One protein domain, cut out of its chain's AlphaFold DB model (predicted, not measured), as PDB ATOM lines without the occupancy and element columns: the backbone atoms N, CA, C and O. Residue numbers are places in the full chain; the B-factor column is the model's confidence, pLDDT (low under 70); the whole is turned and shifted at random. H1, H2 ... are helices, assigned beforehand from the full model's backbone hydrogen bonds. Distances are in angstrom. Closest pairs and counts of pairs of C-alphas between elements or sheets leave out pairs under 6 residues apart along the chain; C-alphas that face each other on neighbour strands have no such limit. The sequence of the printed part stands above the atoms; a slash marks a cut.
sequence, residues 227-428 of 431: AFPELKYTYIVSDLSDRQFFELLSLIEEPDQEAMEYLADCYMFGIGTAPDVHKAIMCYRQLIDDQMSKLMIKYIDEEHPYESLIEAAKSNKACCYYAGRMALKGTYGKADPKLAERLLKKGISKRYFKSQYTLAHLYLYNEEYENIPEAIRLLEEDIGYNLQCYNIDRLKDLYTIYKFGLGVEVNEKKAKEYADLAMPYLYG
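This is residues 227 to 428 of the 431 residues of an uncharacterized protein of Erysipelotrichaceae bacterium (UniProt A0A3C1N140). Look for a ring of helices: the printed part winds once round, largely as helical hairpins, from H1 to H12, and H1 packs on H11 and H12 to close the ring. The middle, between H3 and H9, is narrow and holds no named helix. Along the ring H7, H8 and H9 lie side by side as an up-and-down bundle, each running against the one before, while the short H13 touches no helix. The 202 printed residues are all helix in class, with thirteen named helices, H1 to H13 in order, and no named strand. The whole is compact and rounded, with a radius of gyration of the C-alphas of 16.2 A and spans of 46 by 40 by 31 A.

Start at H1, residues 228 to 237, a hairpin with H2, residues 242 to 249; their closest C-alphas, of Tyr 235 and Phe 245, are 6.7 A apart. H3, residues 257 to 269, forms hairpins with H2, closest C-alphas Phe 246 and Cys 266 at 6.9 A, and with H4, residues 277 to 286, closest Ala 264 and Ala 280 at 4.4 A. H5, residues 291 to 299, touches H4, closest C-alphas Tyr 284 and Ser 293 at 5.6 A. H6, residues 305 to 312, is about perpendicular to H5 at 78 degrees; they touch, closest C-alphas Tyr 299 and Ala 312 at 6.3 A. Next comes the hub, H7, residues 317 to 329, touching five helices, among them H8, residues 337 to 347, closest C-alphas Gly 324 and Ala 340 at 4.1 A. H9, residues 354 to 365, touches both: C-alpha 355 is 4.9 A from C-alphas 321 and 344, the closest pairs. H10, residues 372 to 380, forms a hairpin with H9, closest C-alphas Ala 360 and Ala 375 at 4.1 A. H11, residues 392 to 404, touches H10, closest C-alphas Leu 379 and Arg 394 at 6.4 A, and forms a hairpin with H12, residues 412 to 420, at a shallow tilt of 12 degrees, closest C-alphas Tyr 399 and Ala 415 at 4.3 A. Back at H1, find its closest C-alphas to H11, Ile 236 and Lys 396, at 4.6 A, and to H12, Tyr 233 and Ala 419, at 6.1 A. H13, residues 425 to 428, is apart from H12. Every O i to N i+4 pair is within hydrogen-bond range in H1, H2, H3, H5, H6 and H8 to H12; H4 has 5 of 6, H7 has 7 of 9, and H13 is too short for such a pair.

Find C-alpha 228 at (1.109, 26.363, -51.873), where H1 begins. H7 starts from C-alpha 317 at (-8.191, 9.201, -30.687) and runs 18.7 A; H3 measures 18.1 A and H11 17.7 A. H12 ends at C-alpha 420, (-3.880, 16.220, -59.402).

The farthest C-alphas, of Glu 303 and Gly 428, are 46.9 A apart. The printed part has no cut; its one long link joins H10 to H11. Confidence is under 70 at residues 384 to 389 and 424 to 428.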
ATOM      1  N   ALA A 227       1.067  29.994 -54.024       93.56
ATOM      2  CA  ALA A 227       1.853  28.927 -54.642       93.56
ATOM      3  C   ALA A 227       1.871  27.620 -53.823       93.56
ATOM      4  O   ALA A 227       2.654  26.702 -54.113       93.56
ATOM      5  N   PHE A 228       1.085  27.531 -52.743       94.44
ATOM      6  CA  PHE A 228       1.109  26.363 -51.873       94.44
ATOM      7  C   PHE A 228       0.618  25.082 -52.577       94.44
ATOM      8  O   PHE A 228       1.294  24.053 -52.456       94.44
ATOM      9  N   PRO A 229      -0.465  25.086 -53.384       93.38
ATOM     10  CA  PRO A 229      -0.868  23.916 -54.172       93.38
ATOM     11  C   PRO A 229       0.239  23.363 -55.083       93.38
ATOM     12  O   PRO A 229       0.433  22.148 -55.177       93.38
ATOM     13  N   GLU A 230       1.011  24.243 -55.711       95.38
ATOM     14  CA  GLU A 230       2.135  23.919 -56.582       95.38
ATOM     15  C   GLU A 230       3.259  23.239 -55.798       95.38
ATOM     16  O   GLU A 230       3.864  22.278 -56.289       95.38
ATOM     17  N   LEU A 231       3.512  23.678 -54.559       96.69
ATOM     18  CA  LEU A 231       4.443  23.013 -53.649       96.69
ATOM     19  C   LEU A 231       3.963  21.602 -53.297       96.69
ATOM     20  O   LEU A 231       4.746  20.656 -53.420       96.69
ATOM     21  N   LYS A 232       2.683  21.439 -52.931       95.81
ATOM     22  CA  LYS A 232       2.094  20.122 -52.625       95.81
ATOM     23  C   LYS A 232       2.253  19.171 -53.804       95.81
ATOM     24  O   LYS A 232       2.787  18.073 -53.649       95.81
ATOM     25  N   TYR A 233       1.849  19.613 -54.994       95.62
ATOM     26  CA  TYR A 233       1.975  18.821 -56.213       95.62
ATOM     27  C   TYR A 233       3.428  18.434 -56.482       95.62
ATOM     28  O   TYR A 233       3.728  17.262 -56.707       95.62
ATOM     29  N   THR A 234       4.344  19.403 -56.407       96.94
ATOM     30  CA  THR A 234       5.779  19.181 -56.622       96.94
ATOM     31  C   THR A 234       6.331  18.132 -55.659       96.94
ATOM     32  O   THR A 234       7.032  17.222 -56.096       96.94
ATOM     33  N   TYR A 235       5.973  18.199 -54.379       97.44
ATOM     34  CA  TYR A 235       6.442  17.260 -53.359       97.44
ATOM     35  C   TYR A 235       5.891  15.831 -53.509       97.44
ATOM     36  O   TYR A 235       6.543  14.873 -53.088       97.44
ATOM     37  N   ILE A 236       4.714  15.678 -54.126       96.56
ATOM     38  CA  ILE A 236       4.105  14.375 -54.435       96.56
ATOM     39  C   ILE A 236       4.797  13.715 -55.634       96.56
ATOM     40  O   ILE A 236       5.074  12.521 -55.592       96.56
ATOM     41  N   VAL A 237       5.050  14.470 -56.711       95.56
ATOM     42  CA  VAL A 237       5.422  13.894 -58.023       95.56
ATOM     43  C   VAL A 237       6.911  13.956 -58.367       95.56
ATOM     44  O   VAL A 237       7.298  13.610 -59.488       95.56
ATOM     45  N   SER A 238       7.744  14.491 -57.480       94.75
ATOM     46  CA  SER A 238       9.187  14.620 -57.700       94.75
ATOM     47  C   SER A 238       9.984  14.154 -56.493       94.75
ATOM     48  O   SER A 238       9.437  13.965 -55.409       94.75
ATOM     49  N   ASP A 239      11.297  14.045 -56.674       93.88
ATOM     50  CA  ASP A 239      12.245  13.653 -55.627       93.88
ATOM     51  C   ASP A 239      12.564  14.808 -54.654       93.88
ATOM     52  O   ASP A 239      13.655  14.881 -54.087       93.88
ATOM     53  N   LEU A 240      11.627  15.746 -54.473       96.12
ATOM     54  CA  LEU A 240      11.763  16.833 -53.513       96.12
ATOM     55  C   LEU A 240      11.865  16.234 -52.104       96.12
ATOM     56  O   LEU A 240      10.928  15.605 -51.608       96.12
ATOM     57  N   SER A 241      13.016  16.425 -51.465       97.19
ATOM     58  CA  SER A 241      13.255  15.923 -50.110       97.19
ATOM     59  C   SER A 241      12.417  16.668 -49.070       97.19
ATOM     60  O   SER A 241      12.089  17.839 -49.259       97.19
ATOM     61  N   ASP A 242      12.158  16.030 -47.925       97.44
ATOM     62  CA  ASP A 242      11.483  16.650 -46.775       97.44
ATOM     63  C   ASP A 242      12.134  17.990 -46.391       97.44
ATOM     64  O   ASP A 242      11.445  18.960 -46.087       97.44
ATOM     65  N   ARG A 243      13.473  18.072 -46.464       98.31
ATOM     66  CA  ARG A 243      14.227  19.304 -46.197       98.31
ATOM     67  C   ARG A 243      13.899  20.406 -47.198       98.31
ATOM     68  O   ARG A 243      13.649  21.532 -46.790       98.31
ATOM     69  N   GLN A 244      13.895  20.094 -48.492       98.31
ATOM     70  CA  GLN A 244      13.549  21.079 -49.519       98.31
ATOM     71  C   GLN A 244      12.079  21.497 -49.423       98.31
ATOM     72  O   GLN A 244      11.777  22.670 -49.619       98.31
ATOM     73  N   PHE A 245      11.177  20.569 -49.094       98.25
ATOM     74  CA  PHE A 245       9.776  20.887 -48.837       98.25
ATOM     75  C   PHE A 245       9.632  21.864 -47.666       98.25
ATOM     76  O   PHE A 245       8.994  22.899 -47.830       98.25
ATOM     77  N   PHE A 246      10.281  21.594 -46.529       98.50
ATOM     78  CA  PHE A 246      10.279  22.491 -45.372       98.50
ATOM     79  C   PHE A 246      10.890  23.865 -45.691       98.50
ATOM     80  O   PHE A 246      10.314  24.892 -45.334       98.50
ATOM     81  N   GLU A 247      12.032  23.897 -46.386       98.50
ATOM     82  CA  GLU A 247      12.692  25.143 -46.798       98.50
ATOM     83  C   GLU A 247      11.797  25.991 -47.714       98.50
ATOM     84  O   GLU A 247      11.798  27.209 -47.583       98.50
ATOM     85  N   LEU A 248      11.030  25.367 -48.619       98.56
ATOM     86  CA  LEU A 248      10.081  26.056 -49.499       98.56
ATOM     87  C   LEU A 248       8.812  26.495 -48.757       98.56
ATOM     88  O   LEU A 248       8.389  27.634 -48.916       98.56
ATOM     89  N   LEU A 249       8.235  25.629 -47.921       98.19
ATOM     90  CA  LEU A 249       7.056  25.938 -47.105       98.19
ATOM     91  C   LEU A 249       7.309  27.124 -46.164       98.19
ATOM     92  O   LEU A 249       6.436  27.961 -45.972       98.19
ATOM     93  N   SER A 250       8.523  27.223 -45.621       97.94
ATOM     94  CA  SER A 250       8.928  28.306 -44.714       97.94
ATOM     95  C   SER A 250       9.110  29.667 -45.400       97.94
ATOM     96  O   SER A 250       9.436  30.636 -44.717       97.94
ATOM     97  N   LEU A 251       8.966  29.753 -46.729       98.12
ATOM     98  CA  LEU A 251       8.995  31.030 -47.455       98.12
ATOM     99  C   LEU A 251       7.654  31.760 -47.421       98.12
ATOM    100  O   LEU A 251       7.637  32.956 -47.689       98.12
ATOM    101  N   ILE A 252       6.567  31.056 -47.099       96.94
ATOM    102  CA  ILE A 252       5.234  31.646 -47.012       96.94
ATOM    103  C   ILE A 252       5.172  32.480 -45.728       96.94
ATOM    104  O   ILE A 252       5.206  31.926 -44.629       96.94
ATOM    105  N   GLU A 253       5.113  33.806 -45.867       93.44
ATOM    106  CA  GLU A 253       5.109  34.742 -44.733       93.44
ATOM    107  C   GLU A 253       3.795  34.688 -43.943       93.44
ATOM    108  O   GLU A 253       3.811  34.608 -42.712       93.44
ATOM    109  N   GLU A 254       2.662  34.627 -44.649       92.19
ATOM    110  CA  GLU A 254       1.320  34.501 -44.070       92.19
ATOM    111  C   GLU A 254       0.652  33.186 -44.516       92.19
ATOM    112  O   GLU A 254      -0.209  33.186 -45.397       92.19
ATOM    113  N   PRO A 255       1.056  32.030 -43.955       93.25
ATOM    114  CA  PRO A 255       0.509  30.750 -44.373       93.25
ATOM    115  C   PRO A 255      -0.956  30.619 -43.962       93.25
ATOM    116  O   PRO A 255      -1.341  30.917 -42.826       93.25
ATOM    117  N   ASP A 256      -1.765  30.112 -44.888       91.12
ATOM    118  CA  ASP A 256      -3.147  29.749 -44.613       91.12
ATOM    119  C   ASP A 256      -3.243  28.580 -43.610       91.12
ATOM    120  O   ASP A 256      -2.242  28.024 -43.143       91.12
ATOM    121  N   GLN A 257      -4.469  28.185 -43.253       91.06
ATOM    122  CA  GLN A 257      -4.683  27.122 -42.269       91.06
ATOM    123  C   GLN A 257      -4.019  25.795 -42.684       91.06
ATOM    124  O   GLN A 257      -3.528  25.065 -41.822       91.06
ATOM    125  N   GLU A 258      -4.001  25.475 -43.980       90.44
ATOM    126  CA  GLU A 258      -3.442  24.221 -44.477       90.44
ATOM    127  C   GLU A 258      -1.905  24.258 -44.446       90.44
ATOM    128  O   GLU A 258      -1.281  23.366 -43.869       90.44
ATOM    129  N   ALA A 259      -1.280  25.302 -44.992       93.75
ATOM    130  CA  ALA A 259       0.168  25.492 -44.963       93.75
ATOM    131  C   ALA A 259       0.704  25.561 -43.523       93.75
ATOM    132  O   ALA A 259       1.722  24.936 -43.205       93.75
ATOM    133  N   MET A 260      -0.015  26.243 -42.625       96.00
ATOM    134  CA  MET A 260       0.319  26.326 -41.202       96.00
ATOM    135  C   MET A 260       0.284  24.953 -40.518       96.00
ATOM    136  O   MET A 260       1.135  24.659 -39.676       96.00
ATOM    137  N   GLU A 261      -0.666  24.089 -40.879       94.12
ATOM    138  CA  GLU A 261      -0.736  22.717 -40.375       94.12
ATOM    139  C   GLU A 261       0.488  21.895 -40.798       94.12
ATOM    140  O   GLU A 261       1.098  21.229 -39.961       94.12
ATOM    141  N   TYR A 262       0.898  21.980 -42.067       95.81
ATOM    142  CA  TYR A 262       2.100  21.283 -42.532       95.81
ATOM    143  C   TYR A 262       3.377  21.836 -41.900       95.81
ATOM    144  O   TYR A 262       4.287  21.064 -41.596       95.81
ATOM    145  N   LEU A 263       3.446  23.145 -41.641       97.31
ATOM    146  CA  LEU A 263       4.572  23.746 -40.932       97.31
ATOM    147  C   LEU A 263       4.633  23.244 -39.480       97.31
ATOM    148  O   LEU A 263       5.704  22.874 -38.993       97.31
ATOM    149  N   ALA A 264       3.478  23.153 -38.815       97.25
ATOM    150  CA  ALA A 264       3.355  22.582 -37.480       97.25
ATOM    151  C   ALA A 264       3.789  21.110 -37.449       97.25
ATOM    152  O   ALA A 264       4.563  20.722 -36.576       97.25
ATOM    153  N   ASP A 265       3.358  20.310 -38.427       96.44
ATOM    154  CA  ASP A 265       3.764  18.913 -38.591       96.44
ATOM    155  C   ASP A 265       5.280  18.783 -38.828       96.44
ATOM    156  O   ASP A 265       5.908  17.871 -38.283       96.44
ATOM    157  N   CYS A 266       5.895  19.696 -39.589       98.06
ATOM    158  CA  CYS A 266       7.345  19.698 -39.791       98.06
ATOM    159  C   CYS A 266       8.096  19.850 -38.469       98.06
ATOM    160  O   CYS A 266       8.986  19.050 -38.178       98.06
ATOM    161  N   TYR A 267       7.693  20.809 -37.636       98.50
ATOM    162  CA  TYR A 267       8.272  20.991 -36.306       98.50
ATOM    163  C   TYR A 267       7.898  19.864 -35.332       98.50
ATOM    164  O   TYR A 267       8.734  19.419 -34.547       98.50
ATOM    165  N   MET A 268       6.668  19.353 -35.390       98.00
ATOM    166  CA  MET A 268       6.196  18.298 -34.494       98.00
ATOM    167  C   MET A 268       6.892  16.970 -34.766       98.00
ATOM    168  O   MET A 268       7.219  16.263 -33.828       98.00
ATOM    169  N   PHE A 269       7.108  16.599 -36.026       97.56
ATOM    170  CA  PHE A 269       7.612  15.270 -36.377       97.56
ATOM    171  C   PHE A 269       9.053  15.279 -36.897       97.56
ATOM    172  O   PHE A 269       9.630  14.206 -37.070       97.56
ATOM    173  N   GLY A 270       9.657  16.455 -37.098       96.88
ATOM    174  CA  GLY A 270      11.005  16.599 -37.653       96.88
ATOM    175  C   GLY A 270      11.067  16.340 -39.159       96.88
ATOM    176  O   GLY A 270      11.994  15.696 -39.645       96.88
ATOM    177  N   ILE A 271      10.051  16.780 -39.908       95.88
ATOM    178  CA  ILE A 271       9.992  16.602 -41.368       95.88
ATOM    179  C   ILE A 271      10.822  17.717 -41.997       95.88
ATOM    180  O   ILE A 271      10.435  18.881 -41.969       95.88
ATOM    181  N   GLY A 272      12.009  17.373 -42.496       97.00
ATOM    182  CA  GLY A 272      12.911  18.331 -43.143       97.00
ATOM    183  C   GLY A 272      13.628  19.308 -42.210       97.00
ATOM    184  O   GLY A 272      14.468  20.082 -42.667       97.00
ATOM    185  N   THR A 273      13.341  19.243 -40.911       98.25
ATOM    186  CA  THR A 273      13.906  20.088 -39.857       98.25
ATOM    187  C   THR A 273      14.123  19.278 -38.579       98.25
ATOM    188  O   THR A 273      13.619  18.164 -38.444       98.25
ATOM    189  N   ALA A 274      14.881  19.821 -37.626       97.38
ATOM    190  CA  ALA A 274      14.939  19.241 -36.289       97.38
ATOM    191  C   ALA A 274      13.565  19.390 -35.601       97.38
ATOM    192  O   ALA A 274      12.940  20.444 -35.747       97.38
ATOM    193  N   PRO A 275      13.094  18.381 -34.844       97.44
ATOM    194  CA  PRO A 275      11.863  18.513 -34.078       97.44
ATOM    195  C   PRO A 275      11.943  19.687 -33.088       97.44
ATOM    196  O   PRO A 275      12.929  19.822 -32.364       97.44
ATOM    197  N   ASP A 276      10.904  20.519 -33.058       98.12
ATOM    198  CA  ASP A 276      10.769  21.681 -32.174       98.12
ATOM    199  C   ASP A 276       9.319  21.778 -31.664       98.12
ATOM    200  O   ASP A 276       8.426  22.312 -32.327       98.12
ATOM    201  N   VAL A 277       9.065  21.221 -30.477       97.88
ATOM    202  CA  VAL A 277       7.706  21.118 -29.922       97.88
ATOM    203  C   VAL A 277       7.106  22.493 -29.649       97.88
ATOM    204  O   VAL A 277       5.913  22.704 -29.867       97.88
ATOM    205  N   HIS A 278       7.937  23.445 -29.228       97.94
ATOM    206  CA  HIS A 278       7.497  24.789 -28.903       97.94
ATOM    207  C   HIS A 278       6.964  25.495 -30.154       97.94
ATOM    208  O   HIS A 278       5.828  25.978 -30.162       97.94
ATOM    209  N   LYS A 279       7.731  25.474 -31.255       97.94
ATOM    210  CA  LYS A 279       7.273  26.024 -32.541       97.94
ATOM    211  C   LYS A 279       6.057  25.291 -33.086       97.94
ATOM    212  O   LYS A 279       5.133  25.941 -33.566       97.94
ATOM    213  N   ALA A 280       6.015  23.964 -32.961       97.94
ATOM    214  CA  ALA A 280       4.850  23.193 -33.374       97.94
ATOM    215  C   ALA A 280       3.582  23.668 -32.645       97.94
ATOM    216  O   ALA A 280       2.579  23.978 -33.288       97.94
ATOM    217  N   ILE A 281       3.628  23.804 -31.313       97.56
ATOM    218  CA  ILE A 281       2.504  24.306 -30.507       97.56
ATOM    219  C   ILE A 281       2.117  25.730 -30.916       97.56
ATOM    220  O   ILE A 281       0.923  26.025 -31.000       97.56
ATOM    221  N   MET A 282       3.088  26.609 -31.186       97.06
ATOM    222  CA  MET A 282       2.809  27.962 -31.680       97.06
ATOM    223  C   MET A 282       2.032  27.945 -33.002       97.06
ATOM    224  O   MET A 282       1.060  28.689 -33.133       97.06
ATOM    225  N   CYS A 283       2.406  27.088 -33.954       97.25
ATOM    226  CA  CYS A 283       1.675  26.924 -35.213       97.25
ATOM    227  C   CYS A 283       0.273  26.337 -34.975       97.25
ATOM    228  O   CYS A 283      -0.724  26.929 -35.383       97.25
ATOM    229  N   TYR A 284       0.154  25.234 -34.229       96.00
ATOM    230  CA  TYR A 284      -1.143  24.596 -33.963       96.00
ATOM    231  C   TYR A 284      -2.124  25.498 -33.200       96.00
ATOM    232  O   TYR A 284      -3.335  25.381 -33.387       96.00
ATOM    233  N   ARG A 285      -1.641  26.414 -32.345       95.75
ATOM    234  CA  ARG A 285      -2.495  27.393 -31.642       95.75
ATOM    235  C   ARG A 285      -3.191  28.364 -32.596       95.75
ATOM    236  O   ARG A 285      -4.240  28.891 -32.233       95.75
ATOM    237  N   GLN A 286      -2.637  28.580 -33.787       95.06
ATOM    238  CA  GLN A 286      -3.235  29.429 -34.819       95.06
ATOM    239  C   GLN A 286      -4.358  28.704 -35.581       95.06
ATOM    240  O   GLN A 286      -5.232  29.353 -36.147       95.06
ATOM    241  N   LEU A 287      -4.419  27.367 -35.514       93.12
ATOM    242  CA  LEU A 287      -5.462  26.544 -36.136       93.12
ATOM    243  C   LEU A 287      -6.716  26.468 -35.249       93.12
ATOM    244  O   LEU A 287      -7.118  25.401 -34.776       93.12
ATOM    245  N   ILE A 288      -7.341  27.619 -34.991       85.19
ATOM    246  CA  ILE A 288      -8.411  27.763 -33.991       85.19
ATOM    247  C   ILE A 288      -9.665  26.932 -34.268       85.19
ATOM    248  O   ILE A 288     -10.443  26.734 -33.340       85.19
ATOM    249  N   ASP A 289      -9.871  26.417 -35.477       85.75
ATOM    250  CA  ASP A 289     -11.014  25.562 -35.815       85.75
ATOM    251  C   ASP A 289     -10.644  24.082 -35.957       85.75
ATOM    252  O   ASP A 289     -11.530  23.223 -35.952       85.75
ATOM    253  N   ASP A 290      -9.349  23.748 -35.955       88.00
ATOM    254  CA  ASP A 290      -8.916  22.358 -36.017       88.00
ATOM    255  C   ASP A 290      -8.989  21.682 -34.643       88.00
ATOM    256  O   ASP A 290      -8.273  21.974 -33.679       88.00
ATOM    257  N   GLN A 291      -9.887  20.713 -34.544       89.75
ATOM    258  CA  GLN A 291     -10.112  20.012 -33.297       89.75
ATOM    259  C   GLN A 291      -8.989  19.027 -32.951       89.75
ATOM    260  O   GLN A 291      -8.763  18.763 -31.766       89.75
ATOM    261  N   MET A 292      -8.304  18.467 -33.952       90.56
ATOM    262  CA  MET A 292      -7.145  17.604 -33.717       90.56
ATOM    263  C   MET A 292      -6.060  18.380 -32.967       90.56
ATOM    264  O   MET A 292      -5.575  17.912 -31.936       90.56
ATOM    265  N   SER A 293      -5.754  19.585 -33.440       92.00
ATOM    266  CA  SER A 293      -4.800  20.529 -32.854       92.00
ATOM    267  C   SER A 293      -5.210  20.952 -31.451       92.00
ATOM    268  O   SER A 293      -4.410  20.843 -30.526       92.00
ATOM    269  N   LYS A 294      -6.483  21.321 -31.234       94.12
ATOM    270  CA  LYS A 294      -6.998  21.645 -29.886       94.12
ATOM    271  C   LYS A 294      -6.783  20.516 -28.883       94.12
ATOM    272  O   LYS A 294      -6.425  20.769 -27.734       94.12
ATOM    273  N   LEU A 295      -7.049  19.274 -29.290       95.31
ATOM    274  CA  LEU A 295      -6.857  18.120 -28.418       95.31
ATOM    275  C   LEU A 295      -5.373  17.863 -28.170       95.31
ATOM    276  O   LEU A 295      -5.007  17.639 -27.026       95.31
ATOM    277  N   MET A 296      -4.524  17.952 -29.189       95.25
ATOM    278  CA  MET A 296      -3.079  17.821 -29.012       95.25
ATOM    279  C   MET A 296      -2.531  18.879 -28.041       95.25
ATOM    280  O   MET A 296      -1.940  18.501 -27.035       95.25
ATOM    281  N   ILE A 297      -2.842  20.166 -28.244       96.94
ATOM    282  CA  ILE A 297      -2.399  21.275 -27.374       96.94
ATOM    283  C   ILE A 297      -2.865  21.083 -25.929       96.94
ATOM    284  O   ILE A 297      -2.149  21.420 -24.995       96.94
ATOM    285  N   LYS A 298      -4.078  20.555 -25.730       97.31
ATOM    286  CA  LYS A 298      -4.624  20.320 -24.389       97.31
ATOM    287  C   LYS A 298      -3.795  19.317 -23.581       97.31
ATOM    288  O   LYS A 298      -3.815  19.389 -22.355       97.31
ATOM    289  N   TYR A 299      -3.172  18.346 -24.245       97.88
ATOM    290  CA  TYR A 299      -2.553  17.198 -23.584       97.88
ATOM    291  C   TYR A 299      -1.033  17.153 -23.691       97.88
ATOM    292  O   TYR A 299      -0.423  16.436 -22.904       97.88
ATOM    293  N   ILE A 300      -0.435  17.857 -24.650       97.56
ATOM    294  CA  ILE A 300       1.014  17.866 -24.816       97.56
ATOM    295  C   ILE A 300       1.691  18.598 -23.652       97.56
ATOM    296  O   ILE A 300       1.288  19.695 -23.266       97.56
ATOM    297  N   ASP A 301       2.723  17.970 -23.106       97.62
ATOM    298  CA  ASP A 301       3.697  18.580 -22.206       97.62
ATOM    299  C   ASP A 301       4.943  18.937 -23.026       97.62
ATOM    300  O   ASP A 301       5.503  18.068 -23.688       97.62
ATOM    301  N   GLU A 302       5.368  20.203 -23.014       96.12
ATOM    302  CA  GLU A 302       6.540  20.658 -23.779       96.12
ATOM    303  C   GLU A 302       7.842  19.993 -23.309       96.12
ATOM    304  O   GLU A 302       8.738  19.778 -24.124       96.12
ATOM    305  N   GLU A 303       7.949  19.625 -22.028       96.44
ATOM    306  CA  GLU A 303       9.142  18.954 -21.495       96.44
ATOM    307  C   GLU A 303       9.177  17.462 -21.859       96.44
ATOM    308  O   GLU A 303      10.251  16.895 -22.076       96.44
ATOM    309  N   HIS A 304       8.001  16.838 -21.961       97.06
ATOM    310  CA  HIS A 304       7.829  15.404 -22.219       97.06
ATOM    311  C   HIS A 304       6.753  15.161 -23.295       97.06
ATOM    312  O   HIS A 304       5.696  14.572 -23.018       97.06
ATOM    313  N   PRO A 305       6.964  15.635 -24.541       97.31
ATOM    314  CA  PRO A 305       5.908  15.658 -25.551       97.31
ATOM    315  C   PRO A 305       5.476  14.266 -25.990       97.31
ATOM    316  O   PRO A 305       4.301  14.035 -26.276       97.31
ATOM    317  N   TYR A 306       6.411  13.319 -26.032       97.19
ATOM    318  CA  TYR A 306       6.124  11.957 -26.455       97.19
ATOM    319  C   TYR A 306       5.333  11.189 -25.391       97.19
ATOM    320  O   TYR A 306       4.276  10.623 -25.682       97.19
ATOM    321  N   GLU A 307       5.789  11.220 -24.141       97.88
ATOM    322  CA  GLU A 307       5.181  10.510 -23.017       97.88
ATOM    323  C   GLU A 307       3.779  11.043 -22.700       97.88
ATOM    324  O   GLU A 307       2.841  10.259 -22.524       97.88
ATOM    325  N   SER A 308       3.608  12.368 -22.681       98.19
ATOM    326  CA  SER A 308       2.310  13.008 -22.426       98.19
ATOM    327  C   SER A 308       1.262  12.654 -23.484       98.19
ATOM    328  O   SER A 308       0.122  12.309 -23.147       98.19
ATOM    329  N   LEU A 309       1.641  12.642 -24.766       98.00
ATOM    330  CA  LEU A 309       0.738  12.254 -25.849       98.00
ATOM    331  C   LEU A 309       0.445  10.749 -25.867       98.00
ATOM    332  O   LEU A 309      -0.686  10.371 -26.186       98.00
ATOM    333  N   ILE A 310       1.392   9.887 -25.474       98.12
ATOM    334  CA  ILE A 310       1.131   8.454 -25.247       98.12
ATOM    335  C   ILE A 310       0.100   8.266 -24.129       98.12
ATOM    336  O   ILE A 310      -0.840   7.477 -24.286       98.12
ATOM    337  N   GLU A 311       0.241   8.986 -23.014       98.31
ATOM    338  CA  GLU A 311      -0.712   8.914 -21.904       98.31
ATOM    339  C   GLU A 311      -2.108   9.354 -22.358       98.31
ATOM    340  O   GLU A 311      -3.094   8.634 -22.176       98.31
ATOM    341  N   ALA A 312      -2.195  10.491 -23.048       98.19
ATOM    342  CA  ALA A 312      -3.450  11.002 -23.585       98.19
ATOM    343  C   ALA A 312      -4.078  10.067 -24.633       98.19
ATOM    344  O   ALA A 312      -5.304   9.906 -24.678       98.19
ATOM    345  N   ALA A 313      -3.266   9.372 -25.434       98.06
ATOM    346  CA  ALA A 313      -3.726   8.384 -26.407       98.06
ATOM    347  C   ALA A 313      -4.441   7.180 -25.759       98.06
ATOM    348  O   ALA A 313      -5.149   6.428 -26.442       98.06
ATOM    349  N   LYS A 314      -4.356   6.988 -24.432       97.38
ATOM    350  CA  LYS A 314      -5.164   5.980 -23.723       97.38
ATOM    351  C   LYS A 314      -6.665   6.254 -23.815       97.38
ATOM    352  O   LYS A 314      -7.426   5.291 -23.924       97.38
ATOM    353  N   SER A 315      -7.088   7.515 -23.866       95.81
ATOM    354  CA  SER A 315      -8.506   7.902 -23.925       95.81
ATOM    355  C   SER A 315      -8.872   8.781 -25.128       95.81
ATOM    356  O   SER A 315     -10.058   8.966 -25.397       95.81
ATOM    357  N   ASN A 316      -7.891   9.280 -25.889       96.81
ATOM    358  CA  ASN A 316      -8.113  10.235 -26.972       96.81
ATOM    359  C   ASN A 316      -7.603   9.736 -28.338       96.81
ATOM    360  O   ASN A 316      -6.411   9.497 -28.531       96.81
ATOM    361  N   LYS A 317      -8.511   9.634 -29.317       96.06
ATOM    362  CA  LYS A 317      -8.191   9.201 -30.687       96.06
ATOM    363  C   LYS A 317      -7.348  10.206 -31.479       96.06
ATOM    364  O   LYS A 317      -6.547   9.778 -32.299       96.06
ATOM    365  N   ALA A 318      -7.484  11.507 -31.224       94.38
ATOM    366  CA  ALA A 318      -6.632  12.515 -31.851       94.38
ATOM    367  C   ALA A 318      -5.179  12.355 -31.389       94.38
ATOM    368  O   ALA A 318      -4.273  12.281 -32.210       94.38
ATOM    369  N   CYS A 319      -4.958  12.189 -30.082       97.69
ATOM    370  CA  CYS A 319      -3.624  11.949 -29.522       97.69
ATOM    371  C   CYS A 319      -3.006  10.628 -30.009       97.69
ATOM    372  O   CYS A 319      -1.788  10.545 -30.129       97.69
ATOM    373  N   CYS A 320      -3.821   9.620 -30.354       98.31
ATOM    374  CA  CYS A 320      -3.324   8.381 -30.966       98.31
ATOM    375  C   CYS A 320      -2.588   8.629 -32.293       98.31
ATOM    376  O   CYS A 320      -1.593   7.960 -32.552       98.31
ATOM    377  N   TYR A 321      -3.048   9.582 -33.111       96.75
ATOM    378  CA  TYR A 321      -2.357   9.966 -34.344       96.75
ATOM    379  C   TYR A 321      -0.980  10.562 -34.044       96.75
ATOM    380  O   TYR A 321       0.017  10.065 -34.560       96.75
ATOM    381  N   TYR A 322      -0.918  11.581 -33.179       97.56
ATOM    382  CA  TYR A 322       0.337  12.267 -32.863       97.56
ATOM    383  C   TYR A 322       1.349  11.313 -32.222       97.56
ATOM    384  O   TYR A 322       2.443  11.138 -32.752       97.56
ATOM    385  N   ALA A 323       0.955  10.608 -31.157       98.12
ATOM    386  CA  ALA A 323       1.819   9.638 -30.487       98.12
ATOM    387  C   ALA A 323       2.222   8.478 -31.416       98.12
ATOM    388  O   ALA A 323       3.368   8.032 -31.392       98.12
ATOM    389  N   GLY A 324       1.305   8.011 -32.271       98.12
ATOM    390  CA  GLY A 324       1.584   6.972 -33.261       98.12
ATOM    391  C   GLY A 324       2.600   7.414 -34.315       98.12
ATOM    392  O   GLY A 324       3.523   6.665 -34.622       98.12
ATOM    393  N   ARG A 325       2.485   8.643 -34.830       97.44
ATOM    394  CA  ARG A 325       3.426   9.202 -35.813       97.44
ATOM    395  C   ARG A 325       4.792   9.512 -35.192       97.44
ATOM    396  O   ARG A 325       5.806   9.218 -35.818       97.44
ATOM    397  N   MET A 326       4.835  10.003 -33.950       98.00
ATOM    398  CA  MET A 326       6.085  10.161 -33.188       98.00
ATOM    399  C   MET A 326       6.771   8.811 -32.957       98.00
ATOM    400  O   MET A 326       7.967   8.693 -33.199       98.00
ATOM    401  N   ALA A 327       6.015   7.775 -32.570       98.12
ATOM    402  CA  ALA A 327       6.539   6.419 -32.410       98.12
ATOM    403  C   ALA A 327       7.060   5.848 -33.737       98.12
ATOM    404  O   ALA A 327       8.104   5.208 -33.754       98.12
ATOM    405  N   LEU A 328       6.378   6.109 -34.854       97.12
ATOM    406  CA  LEU A 328       6.822   5.672 -36.179       97.12
ATOM    407  C   LEU A 328       8.155   6.319 -36.579       97.12
ATOM    408  O   LEU A 328       9.062   5.631 -37.039       97.12
ATOM    409  N   LYS A 329       8.271   7.640 -36.409       95.44
ATOM    410  CA  LYS A 329       9.451   8.422 -36.810       95.44
ATOM    411  C   LYS A 329      10.597   8.360 -35.794       95.44
ATOM    412  O   LYS A 329      11.733   8.653 -36.148       95.44
ATOM    413  N   GLY A 330      10.314   7.993 -34.544       95.69
ATOM    414  CA  GLY A 330      11.256   8.126 -33.432       95.69
ATOM    415  C   GLY A 330      11.471   9.576 -33.000       95.69
ATOM    416  O   GLY A 330      12.551   9.937 -32.542       95.69
ATOM    417  N   THR A 331      10.466  10.434 -33.167       93.75
ATOM    418  CA  THR A 331      10.550  11.846 -32.784       93.75
ATOM    419  C   THR A 331      10.368  11.994 -31.270       93.75
ATOM    420  O   THR A 331       9.405  11.466 -30.719       93.75
ATOM    421  N   TYR A 332      11.276  12.718 -30.600       93.62
ATOM    422  CA  TYR A 332      11.321  12.885 -29.131       93.62
ATOM    423  C   TYR A 332      11.398  11.568 -28.339       93.62
ATOM    424  O   TYR A 332      11.082  11.521 -27.155       93.62
ATOM    425  N   GLY A 333      11.831  10.489 -28.989       91.31
ATOM    426  CA  GLY A 333      11.908   9.157 -28.410       91.31
ATOM    427  C   GLY A 333      12.721   8.229 -29.303       91.31
ATOM    428  O   GLY A 333      13.524   8.672 -30.120       91.31
ATOM    429  N   LYS A 334      12.524   6.920 -29.159       93.12
ATOM    430  CA  LYS A 334      13.035   5.933 -30.119       93.12
ATOM    431  C   LYS A 334      11.903   5.492 -31.030       93.12
ATOM    432  O   LYS A 334      10.758   5.432 -30.589       93.12
ATOM    433  N   ALA A 335      12.232   5.166 -32.278       96.44
ATOM    434  CA  ALA A 335      11.256   4.571 -33.175       96.44
ATOM    435  C   ALA A 335      10.755   3.242 -32.581       96.44
ATOM    436  O   ALA A 335      11.551   2.391 -32.183       96.44
ATOM    437  N   ASP A 336       9.437   3.088 -32.514       97.69
ATOM    438  CA  ASP A 336       8.734   1.896 -32.044       97.69
ATOM    439  C   ASP A 336       7.553   1.618 -32.995       97.69
ATOM    440  O   ASP A 336       6.417   2.042 -32.741       97.69
ATOM    441  N   PRO A 337       7.808   0.917 -34.120       97.75
ATOM    442  CA  PRO A 337       6.779   0.578 -35.103       97.75
ATOM    443  C   PRO A 337       5.621  -0.234 -34.507       97.75
ATOM    444  O   PRO A 337       4.468  -0.052 -34.897       97.75
ATOM    445  N   LYS A 338       5.894  -1.068 -33.496       98.12
ATOM    446  CA  LYS A 338       4.882  -1.874 -32.798       98.12
ATOM    447  C   LYS A 338       3.909  -1.011 -32.006       98.12
ATOM    448  O   LYS A 338       2.702  -1.276 -31.966       98.12
ATOM    449  N   LEU A 339       4.430  -0.017 -31.290       98.12
ATOM    450  CA  LEU A 339       3.602   0.948 -30.582       98.12
ATOM    451  C   LEU A 339       2.859   1.843 -31.576       98.12
ATOM    452  O   LEU A 339       1.658   2.052 -31.395       98.12
ATOM    453  N   ALA A 340       3.536   2.295 -32.636       98.44
ATOM    454  CA  ALA A 340       2.934   3.084 -33.706       98.44
ATOM    455  C   ALA A 340       1.712   2.376 -34.301       98.44
ATOM    456  O   ALA A 340       0.613   2.921 -34.258       98.44
ATOM    457  N   GLU A 341       1.860   1.127 -34.751       98.56
ATOM    458  CA  GLU A 341       0.772   0.327 -35.323       98.56
ATOM    459  C   GLU A 341      -0.439   0.251 -34.378       98.56
ATOM    460  O   GLU A 341      -1.582   0.499 -34.771       98.56
ATOM    461  N   ARG A 342      -0.190  -0.047 -33.098       98.50
ATOM    462  CA  ARG A 342      -1.233  -0.189 -32.074       98.50
ATOM    463  C   ARG A 342      -1.988   1.116 -31.833       98.50
ATOM    464  O   ARG A 342      -3.217   1.102 -31.732       98.50
ATOM    465  N   LEU A 343      -1.261   2.226 -31.704       98.56
ATOM    466  CA  LEU A 343      -1.844   3.548 -31.485       98.56
ATOM    467  C   LEU A 343      -2.626   4.003 -32.716       98.56
ATOM    468  O   LEU A 343      -3.780   4.402 -32.586       98.56
ATOM    469  N   LEU A 344      -2.051   3.864 -33.909       98.31
ATOM    470  CA  LEU A 344      -2.684   4.280 -35.155       98.31
ATOM    471  C   LEU A 344      -3.968   3.484 -35.416       98.31
ATOM    472  O   LEU A 344      -5.011   4.100 -35.635       98.31
ATOM    473  N   LYS A 345      -3.961   2.151 -35.250       97.81
ATOM    474  CA  LYS A 345      -5.183   1.319 -35.310       97.81
ATOM    475  C   LYS A 345      -6.274   1.820 -34.362       97.81
ATOM    476  O   LYS A 345      -7.438   1.916 -34.741       97.81
ATOM    477  N   LYS A 346      -5.903   2.170 -33.128       98.12
ATOM    478  CA  LYS A 346      -6.833   2.701 -32.121       98.12
ATOM    479  C   LYS A 346      -7.374   4.092 -32.485       98.12
ATOM    480  O   LYS A 346      -8.533   4.399 -32.186       98.12
ATOM    481  N   GLY A 347      -6.544   4.926 -33.110       96.19
ATOM    482  CA  GLY A 347      -6.860   6.299 -33.502       96.19
ATOM    483  C   GLY A 347      -7.844   6.416 -34.666       96.19
ATOM    484  O   GLY A 347      -8.544   7.425 -34.766       96.19
ATOM    485  N   ILE A 348      -7.961   5.378 -35.507       94.81
ATOM    486  CA  ILE A 348      -8.841   5.384 -36.683       94.81
ATOM    487  C   ILE A 348     -10.291   5.710 -36.287       94.81
ATOM    488  O   ILE A 348     -10.925   5.087 -35.421       94.81
ATOM    489  N   SER A 349     -10.824   6.753 -36.921       91.00
ATOM    490  CA  SER A 349     -12.227   7.157 -36.849       91.00
ATOM    491  C   SER A 349     -12.552   8.152 -37.957       91.00
ATOM    492  O   SER A 349     -11.667   8.873 -38.408       91.00
ATOM    493  N   LYS A 350     -13.840   8.279 -38.307       86.81
ATOM    494  CA  LYS A 350     -14.315   9.258 -39.304       86.81
ATOM    495  C   LYS A 350     -13.907  10.704 -39.000       86.81
ATOM    496  O   LYS A 350     -13.710  11.504 -39.903       86.81
ATOM    497  N   ARG A 351     -13.792  11.039 -37.710       86.19
ATOM    498  CA  ARG A 351     -13.422  12.378 -37.229       86.19
ATOM    499  C   ARG A 351     -11.914  12.638 -37.283       86.19
ATOM    500  O   ARG A 351     -11.513  13.785 -37.399       86.19
ATOM    501  N   TYR A 352     -11.099  11.588 -37.172       87.06
ATOM    502  CA  TYR A 352      -9.642  11.661 -37.015       87.06
ATOM    503  C   TYR A 352      -8.962  10.666 -37.963       87.06
ATOM    504  O   TYR A 352      -8.308   9.705 -37.549       87.06
ATOM    505  N   PHE A 353      -9.173  10.877 -39.258       87.88
ATOM    506  CA  PHE A 353      -8.796   9.938 -40.313       87.88
ATOM    507  C   PHE A 353      -7.278   9.858 -40.555       87.88
ATOM    508  O   PHE A 353      -6.807   8.838 -41.037       87.88
ATOM    509  N   LYS A 354      -6.474  10.855 -40.146       91.31
ATOM    510  CA  LYS A 354      -5.007  10.864 -40.365       91.31
ATOM    511  C   LYS A 354      -4.275   9.624 -39.821       91.31
ATOM    512  O   LYS A 354      -3.254   9.215 -40.377       91.31
ATOM    513  N   SER A 355      -4.806   8.991 -38.766       95.06
ATOM    514  CA  SER A 355      -4.256   7.733 -38.232       95.06
ATOM    515  C   SER A 355      -4.278   6.600 -39.262       95.06
ATOM    516  O   SER A 355      -3.369   5.778 -39.282       95.06
ATOM    517  N   GLN A 356      -5.298   6.564 -40.123       94.81
ATOM    518  CA  GLN A 356      -5.458   5.565 -41.178       94.81
ATOM    519  C   GLN A 356      -4.328   5.659 -42.203       94.81
ATOM    520  O   GLN A 356      -3.692   4.656 -42.505       94.81
ATOM    521  N   TYR A 357      -4.043   6.866 -42.694       94.19
ATOM    522  CA  TYR A 357      -3.017   7.073 -43.719       94.19
ATOM    523  C   TYR A 357      -1.614   6.876 -43.152       94.19
ATOM    524  O   TYR A 357      -0.773   6.269 -43.797       94.19
ATOM    525  N   THR A 358      -1.389   7.273 -41.897       96.19
ATOM    526  CA  THR A 358      -0.112   7.000 -41.218       96.19
ATOM    527  C   THR A 358       0.090   5.498 -40.979       96.19
ATOM    528  O   THR A 358       1.211   5.006 -41.077       96.19
ATOM    529  N   LEU A 359      -0.981   4.746 -40.687       97.81
ATOM    530  CA  LEU A 359      -0.914   3.286 -40.577       97.81
ATOM    531  C   LEU A 359      -0.595   2.640 -41.929       97.81
ATOM    532  O   LEU A 359       0.221   1.727 -41.990       97.81
ATOM    533  N   ALA A 360      -1.211   3.129 -43.004       97.38
ATOM    534  CA  ALA A 360      -0.898   2.668 -44.349       97.38
ATOM    535  C   ALA A 360       0.566   2.952 -44.719       97.38
ATOM    536  O   ALA A 360       1.239   2.065 -45.226       97.38
ATOM    537  N   HIS A 361       1.077   4.140 -44.387       97.19
ATOM    538  CA  HIS A 361       2.482   4.498 -44.581       97.19
ATOM    539  C   HIS A 361       3.427   3.536 -43.843       97.19
ATOM    540  O   HIS A 361       4.402   3.062 -44.421       97.19
ATOM    541  N   LEU A 362       3.118   3.185 -42.587       98.06
ATOM    542  CA  LEU A 362       3.867   2.158 -41.849       98.06
ATOM    543  C   LEU A 362       3.897   0.832 -42.626       98.06
ATOM    544  O   LEU A 362       4.967   0.262 -42.807       98.06
ATOM    545  N   TYR A 363       2.744   0.364 -43.105       98.31
ATOM    546  CA  TYR A 363       2.640  -0.887 -43.860       98.31
ATOM    547  C   TYR A 363       3.282  -0.850 -45.253       98.31
ATOM    548  O   TYR A 363       3.519  -1.913 -45.819       98.31
ATOM    549  N   LEU A 364       3.537   0.328 -45.825       96.88
ATOM    550  CA  LEU A 364       4.220   0.455 -47.115       96.88
ATOM    551  C   LEU A 364       5.738   0.407 -46.994       96.88
ATOM    552  O   LEU A 364       6.384  -0.138 -47.880       96.88
ATOM    553  N   TYR A 365       6.304   1.018 -45.950       95.38
ATOM    554  CA  TYR A 365       7.742   1.315 -45.921       95.38
ATOM    555  C   TYR A 365       8.501   0.699 -44.746       95.38
ATOM    556  O   TYR A 365       9.723   0.818 -44.691       95.38
ATOM    557  N   ASN A 366       7.822   0.069 -43.786       96.62
ATOM    558  CA  ASN A 366       8.500  -0.630 -42.702       96.62
ATOM    559  C   ASN A 366       8.635  -2.124 -43.017       96.62
ATOM    560  O   ASN A 366       7.634  -2.827 -43.078       96.62
ATOM    561  N   GLU A 367       9.872  -2.606 -43.140       93.94
ATOM    562  CA  GLU A 367      10.182  -3.990 -43.532       93.94
ATOM    563  C   GLU A 367       9.563  -5.056 -42.607       93.94
ATOM    564  O   GLU A 367       9.138  -6.108 -43.076       93.94
ATOM    565  N   GLU A 368       9.487  -4.805 -41.293       96.44
ATOM    566  CA  GLU A 368       8.940  -5.774 -40.327       96.44
ATOM    567  C   GLU A 368       7.403  -5.815 -40.351       96.44
ATOM    568  O   GLU A 368       6.795  -6.845 -40.057       96.44
ATOM    569  N   TYR A 369       6.772  -4.696 -40.708       96.00
ATOM    570  CA  TYR A 369       5.321  -4.507 -40.674       96.00
ATOM    571  C   TYR A 369       4.699  -4.411 -42.072       96.00
ATOM    572  O   TYR A 369       3.539  -4.012 -42.192       96.00
ATOM    573  N   GLU A 370       5.442  -4.762 -43.124       96.62
ATOM    574  CA  GLU A 370       5.002  -4.594 -44.506       96.62
ATOM    575  C   GLU A 370       3.681  -5.338 -44.769       96.62
ATOM    576  O   GLU A 370       3.540  -6.539 -44.524       96.62
ATOM    577  N   ASN A 371       2.689  -4.607 -45.278       97.69
ATOM    578  CA  ASN A 371       1.401  -5.149 -45.693       97.69
ATOM    579  C   ASN A 371       0.780  -4.267 -46.782       97.69
ATOM    580  O   ASN A 371      -0.175  -3.519 -46.552       97.69
ATOM    581  N   ILE A 372       1.340  -4.362 -47.988       96.56
ATOM    582  CA  ILE A 372       0.953  -3.532 -49.135       96.56
ATOM    583  C   ILE A 372      -0.553  -3.630 -49.469       96.56
ATOM    584  O   ILE A 372      -1.174  -2.581 -49.649       96.56
ATOM    585  N   PRO A 373      -1.201  -4.819 -49.504       97.38
ATOM    586  CA  PRO A 373      -2.636  -4.904 -49.789       97.38
ATOM    587  C   PRO A 373      -3.502  -4.143 -48.780       97.38
ATOM    588  O   PRO A 373      -4.438  -3.440 -49.167       97.38
ATOM    589  N   GLU A 374      -3.182  -4.246 -47.487       97.31
ATOM    590  CA  GLU A 374      -3.902  -3.506 -46.450       97.31
ATOM    591  C   GLU A 374      -3.595  -2.008 -46.517       97.31
ATOM    592  O   GLU A 374      -4.499  -1.197 -46.328       97.31
ATOM    593  N   ALA A 375      -2.360  -1.620 -46.837       97.44
ATOM    594  CA  ALA A 375      -2.009  -0.219 -47.035       97.44
ATOM    595  C   ALA A 375      -2.816   0.425 -48.170       97.44
ATOM    596  O   ALA A 375      -3.397   1.490 -47.977       97.44
ATOM    597  N   ILE A 376      -2.921  -0.245 -49.325       96.31
ATOM    598  CA  ILE A 376      -3.740   0.216 -50.455       96.31
ATOM    599  C   ILE A 376      -5.197   0.356 -50.018       96.31
ATOM    600  O   ILE A 376      -5.800   1.405 -50.237       96.31
ATOM    601  N   ARG A 377      -5.748  -0.660 -49.341       95.75
ATOM    602  CA  ARG A 377      -7.122  -0.624 -48.825       95.75
ATOM    603  C   ARG A 377      -7.342   0.584 -47.912       95.75
ATOM    604  O   ARG A 377      -8.322   1.305 -48.079       95.75
ATOM    605  N   LEU A 378      -6.422   0.828 -46.977       95.00
ATOM    606  CA  LEU A 378      -6.469   1.960 -46.050       95.00
ATOM    607  C   LEU A 378      -6.286   3.312 -46.754       95.00
ATOM    608  O   LEU A 378      -6.835   4.301 -46.285       95.00
ATOM    609  N   LEU A 379      -5.531   3.402 -47.845       93.50
ATOM    610  CA  LEU A 379      -5.363   4.661 -48.573       93.50
ATOM    611  C   LEU A 379      -6.554   4.952 -49.490       93.50
ATOM    612  O   LEU A 379      -6.970   6.107 -49.592       93.50
ATOM    613  N   GLU A 380      -7.120   3.942 -50.147       91.00
ATOM    614  CA  GLU A 380      -8.262   4.106 -51.054       91.00
ATOM    615  C   GLU A 380      -9.595   4.287 -50.322       91.00
ATOM    616  O   GLU A 380     -10.462   5.010 -50.814       91.00
ATOM    617  N   GLU A 381      -9.760   3.681 -49.144       89.19
ATOM    618  CA  GLU A 381     -10.962   3.841 -48.327       89.19
ATOM    619  C   GLU A 381     -11.026   5.248 -47.709       89.19
ATOM    620  O   GLU A 381     -10.288   5.580 -46.779       89.19
ATOM    621  N   ASP A 382     -11.950   6.082 -48.187       76.75
ATOM    622  CA  ASP A 382     -12.233   7.373 -47.561       76.75
ATOM    623  C   ASP A 382     -13.266   7.209 -46.438       76.75
ATOM    624  O   ASP A 382     -14.476   7.155 -46.664       76.75
ATOM    625  N   ILE A 383     -12.779   7.103 -45.199       76.31
ATOM    626  CA  ILE A 383     -13.644   7.065 -44.012       76.31
ATOM    627  C   ILE A 383     -14.000   8.469 -43.498       76.31
ATOM    628  O   ILE A 383     -14.758   8.583 -42.528       76.31
ATOM    629  N   GLY A 384     -13.430   9.526 -44.086       63.28
ATOM    630  CA  GLY A 384     -13.722  10.911 -43.743       63.28
ATOM    631  C   GLY A 384     -15.142  11.310 -44.150       63.28
ATOM    632  O   GLY A 384     -15.836  10.608 -44.882       63.28
ATOM    633  N   TYR A 385     -15.625  12.453 -43.658       57.69
ATOM    634  CA  TYR A 385     -16.933  12.997 -44.047       57.69
ATOM    635  C   TYR A 385     -16.908  13.594 -45.473       57.69
ATOM    636  O   TYR A 385     -17.133  14.788 -45.638       57.69
ATOM    637  N   ASN A 386     -16.672  12.765 -46.500       51.31
ATOM    638  CA  ASN A 386     -16.818  13.110 -47.927       51.31
ATOM    639  C   ASN A 386     -16.007  14.336 -48.398       51.31
ATOM    640  O   ASN A 386     -16.405  15.050 -49.319       51.31
ATOM    641  N   LEU A 387     -14.856  14.580 -47.782       50.72
ATOM    642  CA  LEU A 387     -13.873  15.526 -48.286       50.72
ATOM    643  C   LEU A 387     -12.803  14.667 -48.928       50.72
ATOM    644  O   LEU A 387     -12.133  13.955 -48.189       50.72
ATOM    645  N   GLN A 388     -12.659  14.726 -50.256       51.19
ATOM    646  CA  GLN A 388     -11.463  14.235 -50.944       51.19
ATOM    647  C   GLN A 388     -10.255  14.703 -50.133       51.19
ATOM    648  O   GLN A 388      -9.920  15.882 -50.144       51.19
ATOM    649  N   CYS A 389      -9.703  13.827 -49.298       56.69
ATOM    650  CA  CYS A 389      -8.807  14.277 -48.251       56.69
ATOM    651  C   CYS A 389      -7.469  14.591 -48.914       56.69
ATOM    652  O   CYS A 389      -6.705  13.698 -49.284       56.69
ATOM    653  N   TYR A 390      -7.212  15.886 -49.087       71.94
ATOM    654  CA  TYR A 390      -6.034  16.462 -49.737       71.94
ATOM    655  C   TYR A 390      -4.748  16.305 -48.909       71.94
ATOM    656  O   TYR A 390      -3.805  17.081 -49.043       71.94
ATOM    657  N   ASN A 391      -4.707  15.307 -48.021       86.31
ATOM    658  CA  ASN A 391      -3.558  15.039 -47.176       86.31
ATOM    659  C   ASN A 391      -2.375  14.605 -48.048       86.31
ATOM    660  O   ASN A 391      -2.441  13.580 -48.729       86.31
ATOM    661  N   ILE A 392      -1.301  15.389 -48.013       90.44
ATOM    662  CA  ILE A 392      -0.161  15.232 -48.916       90.44
ATOM    663  C   ILE A 392       0.510  13.865 -48.750       90.44
ATOM    664  O   ILE A 392       0.828  13.243 -49.758       90.44
ATOM    665  N   ASP A 393       0.666  13.363 -47.518       90.25
ATOM    666  CA  ASP A 393       1.282  12.052 -47.262       90.25
ATOM    667  C   ASP A 393       0.483  10.931 -47.943       90.25
ATOM    668  O   ASP A 393       1.041  10.121 -48.683       90.25
ATOM    669  N   ARG A 394      -0.849  10.939 -47.782       93.06
ATOM    670  CA  ARG A 394      -1.741   9.987 -48.462       93.06
ATOM    671  C   ARG A 394      -1.608  10.069 -49.980       93.06
ATOM    672  O   ARG A 394      -1.531   9.036 -50.643       93.06
ATOM    673  N   LEU A 395      -1.652  11.280 -50.540       94.31
ATOM    674  CA  LEU A 395      -1.589  11.475 -51.990       94.31
ATOM    675  C   LEU A 395      -0.229  11.051 -52.553       94.31
ATOM    676  O   LEU A 395      -0.187  10.446 -53.621       94.31
ATOM    677  N   LYS A 396       0.862  11.308 -51.824       95.75
ATOM    678  CA  LYS A 396       2.218  10.867 -52.166       95.75
ATOM    679  C   LYS A 396       2.345   9.349 -52.145       95.75
ATOM    680  O   LYS A 396       2.894   8.782 -53.089       95.75
ATOM    681  N   ASP A 397       1.773   8.681 -51.148       96.75
ATOM    682  CA  ASP A 397       1.779   7.219 -51.074       96.75
ATOM    683  C   ASP A 397       0.947   6.589 -52.197       96.75
ATOM    684  O   ASP A 397       1.428   5.698 -52.897       96.75
ATOM    685  N   LEU A 398      -0.261   7.103 -52.459       96.31
ATOM    686  CA  LEU A 398      -1.093   6.656 -53.582       96.31
ATOM    687  C   LEU A 398      -0.422   6.910 -54.939       96.31
ATOM    688  O   LEU A 398      -0.423   6.029 -55.799       96.31
ATOM    689  N   TYR A 399       0.183   8.085 -55.130       97.31
ATOM    690  CA  TYR A 399       0.972   8.384 -56.324       97.31
ATOM    691  C   TYR A 399       2.092   7.357 -56.503       97.31
ATOM    692  O   TYR A 399       2.213   6.770 -57.575       97.31
ATOM    693  N   THR A 400       2.864   7.095 -55.447       97.06
ATOM    694  CA  THR A 400       4.012   6.178 -55.461       97.06
ATOM    695  C   THR A 400       3.580   4.748 -55.785       97.06
ATOM    696  O   THR A 400       4.156   4.126 -56.681       97.06
ATOM    697  N   ILE A 401       2.517   4.253 -55.138       97.69
ATOM    698  CA  ILE A 401       1.942   2.924 -55.391       97.69
ATOM    699  C   ILE A 401       1.654   2.733 -56.878       97.69
ATOM    700  O   ILE A 401       2.133   1.775 -57.484       97.69
ATOM    701  N   TYR A 402       0.906   3.653 -57.487       98.12
ATOM    702  CA  TYR A 402       0.473   3.502 -58.874       98.12
ATOM    703  C   TYR A 402       1.555   3.870 -59.889       98.12
ATOM    704  O   TYR A 402       1.589   3.293 -60.976       98.12
ATOM    705  N   LYS A 403       2.459   4.798 -59.558       97.81
ATOM    706  CA  LYS A 403       3.557   5.197 -60.445       97.81
ATOM    707  C   LYS A 403       4.590   4.084 -60.597       97.81
ATOM    708  O   LYS A 403       5.092   3.890 -61.702       97.81
ATOM    709  N   PHE A 404       4.888   3.366 -59.515       97.12
ATOM    710  CA  PHE A 404       5.940   2.346 -59.482       97.12
ATOM    711  C   PHE A 404       5.417   0.908 -59.403       97.12
ATOM    712  O   PHE A 404       6.206  -0.024 -59.523       97.12
ATOM    713  N   GLY A 405       4.105   0.711 -59.254       96.56
ATOM    714  CA  GLY A 405       3.494  -0.617 -59.201       96.56
ATOM    715  C   GLY A 405       3.757  -1.354 -57.884       96.56
ATOM    716  O   GLY A 405       4.068  -2.545 -57.886       96.56
ATOM    717  N   LEU A 406       3.660  -0.663 -56.743       94.88
ATOM    718  CA  LEU A 406       3.849  -1.286 -55.427       94.88
ATOM    719  C   LEU A 406       2.615  -2.121 -55.063       94.88
ATOM    720  O   LEU A 406       1.597  -1.589 -54.628       94.88
ATOM    721  N   GLY A 407       2.687  -3.435 -55.286       92.19
ATOM    722  CA  GLY A 407       1.576  -4.365 -55.039       92.19
ATOM    723  C   GLY A 407       0.403  -4.246 -56.020       92.19
ATOM    724  O   GLY A 407      -0.627  -4.885 -55.810       92.19
ATOM    725  N   VAL A 408       0.553  -3.459 -57.091       95.75
ATOM    726  CA  VAL A 408      -0.424  -3.262 -58.178       95.75
ATOM    727  C   VAL A 408       0.296  -3.129 -59.518       95.75
ATOM    728  O   VAL A 408       1.500  -2.889 -59.563       95.75
ATOM    729  N   GLU A 409      -0.429  -3.242 -60.629       97.25
ATOM    730  CA  GLU A 409       0.126  -2.888 -61.938       97.25
ATOM    731  C   GLU A 409       0.422  -1.383 -62.025       97.25
ATOM    732  O   GLU A 409      -0.331  -0.552 -61.508       97.25
ATOM    733  N   VAL A 410       1.510  -1.032 -62.719       98.12
ATOM    734  CA  VAL A 410       1.857   0.366 -63.005       98.12
ATOM    735  C   VAL A 410       0.694   1.043 -63.729       98.12
ATOM    736  O   VAL A 410       0.256   0.604 -64.792       98.12
ATOM    737  N   ASN A 411       0.214   2.147 -63.163       97.69
ATOM    738  CA  ASN A 411      -0.891   2.927 -63.695       97.69
ATOM    739  C   ASN A 411      -0.588   4.424 -63.570       97.69
ATOM    740  O   ASN A 411      -1.006   5.100 -62.628       97.69
ATOM    741  N   GLU A 412       0.135   4.960 -64.555       95.56
ATOM    742  CA  GLU A 412       0.549   6.368 -64.559       95.56
ATOM    743  C   GLU A 412      -0.634   7.341 -64.557       95.56
ATOM    744  O   GLU A 412      -0.551   8.415 -63.963       95.56
ATOM    745  N   LYS A 413      -1.747   6.958 -65.195       95.50
ATOM    746  CA  LYS A 413      -2.963   7.771 -65.224       95.50
ATOM    747  C   LYS A 413      -3.553   7.900 -63.821       95.50
ATOM    748  O   LYS A 413      -3.797   9.016 -63.380       95.50
ATOM    749  N   LYS A 414      -3.726   6.783 -63.112       94.62
ATOM    750  CA  LYS A 414      -4.269   6.767 -61.749       94.62
ATOM    751  C   LYS A 414      -3.326   7.445 -60.750       94.62
ATOM    752  O   LYS A 414      -3.783   8.200 -59.900       94.62
ATOM    753  N   ALA A 415      -2.012   7.259 -60.897       96.44
ATOM    754  CA  ALA A 415      -1.025   8.008 -60.117       96.44
ATOM    755  C   ALA A 415      -1.207   9.522 -60.309       96.44
ATOM    756  O   ALA A 415      -1.309  10.270 -59.337       96.44
ATOM    757  N   LYS A 416      -1.320   9.970 -61.567       93.19
ATOM    758  CA  LYS A 416      -1.570  11.376 -61.887       93.19
ATOM    759  C   LYS A 416      -2.906  11.873 -61.330       93.19
ATOM    760  O   LYS A 416      -2.931  12.971 -60.797       93.19
ATOM    761  N   GLU A 417      -3.976  11.084 -61.403       92.50
ATOM    762  CA  GLU A 417      -5.278  11.440 -60.819       92.50
ATOM    763  C   GLU A 417      -5.159  11.749 -59.316       92.50
ATOM    764  O   GLU A 417      -5.716  12.746 -58.870       92.50
ATOM    765  N   TYR A 418      -4.378  10.976 -58.549       92.38
ATOM    766  CA  TYR A 418      -4.129  11.281 -57.133       92.38
ATOM    767  C   TYR A 418      -3.257  12.516 -56.919       92.38
ATOM    768  O   TYR A 418      -3.560  13.320 -56.043       92.38
ATOM    769  N   ALA A 419      -2.197  12.698 -57.709       93.06
ATOM    770  CA  ALA A 419      -1.383  13.905 -57.609       93.06
ATOM    771  C   ALA A 419      -2.189  15.167 -57.940       93.06
ATOM    772  O   ALA A 419      -2.060  16.180 -57.257       93.06
ATOM    773  N   ASP A 420      -3.052  15.102 -58.955       91.38
ATOM    774  CA  ASP A 420      -3.880  16.220 -59.402       91.38
ATOM    775  C   ASP A 420      -4.912  16.634 -58.332       91.38
ATOM    776  O   ASP A 420      -5.325  17.792 -58.332       91.38
ATOM    777  N   LEU A 421      -5.258  15.765 -57.365       88.94
ATOM    778  CA  LEU A 421      -6.066  16.155 -56.197       88.94
ATOM    779  C   LEU A 421      -5.368  17.213 -55.331       88.94
ATOM    780  O   LEU A 421      -6.050  17.983 -54.669       88.94
ATOM    781  N   ALA A 422      -4.034  17.298 -55.333       87.50
ATOM    782  CA  ALA A 422      -3.321  18.340 -54.591       87.50
ATOM    783  C   ALA A 422      -3.533  19.750 -55.170       87.50
ATOM    784  O   ALA A 422      -3.253  20.736 -54.486       87.50
ATOM    785  N   MET A 423      -4.036  19.845 -56.406       85.44
ATOM    786  CA  MET A 423      -4.342  21.102 -57.079       85.44
ATOM    787  C   MET A 423      -5.842  21.421 -56.951       85.44
ATOM    788  O   MET A 423      -6.676  20.585 -57.305       85.44
ATOM    789  N   PRO A 424      -6.236  22.633 -56.522       67.19
ATOM    790  CA  PRO A 424      -7.638  23.034 -56.542       67.19
ATOM    791  C   PRO A 424      -8.186  23.090 -57.981       67.19
ATOM    792  O   PRO A 424      -7.458  23.333 -58.948       67.19
ATOM    793  N   TYR A 425      -9.510  22.928 -58.125       52.84
ATOM    794  CA  TYR A 425     -10.249  22.888 -59.403       52.84
ATOM    795  C   TYR A 425     -10.019  24.095 -60.343       52.84
ATOM    796  O   TYR A 425     -10.388  24.030 -61.517       52.84
ATOM    797  N   LEU A 426      -9.385  25.175 -59.872       47.03
ATOM    798  CA  LEU A 426      -9.003  26.346 -60.673       47.03
ATOM    799  C   LEU A 426      -8.069  26.004 -61.851       47.03
ATOM    800  O   LEU A 426      -8.100  26.689 -62.868       47.03
ATOM    801  N   TYR A 427      -7.326  24.896 -61.785       48.41
ATOM    802  CA  TYR A 427      -6.467  24.417 -62.880       48.41
ATOM    803  C   TYR A 427      -7.180  23.486 -63.890       48.41
ATOM    804  O   TYR A 427      -6.550  22.929 -64.804       48.41
ATOM    805  N   GLY A 428      -8.492  23.289 -63.709       38.59
ATOM    806  CA  GLY A 428      -9.335  22.339 -64.441       38.59
ATOM    807  C   GLY A 428     -10.360  22.949 -65.404       38.59
ATOM    808  O   GLY A 428     -11.060  22.182 -66.058       38.59
TER     809      GLY A 428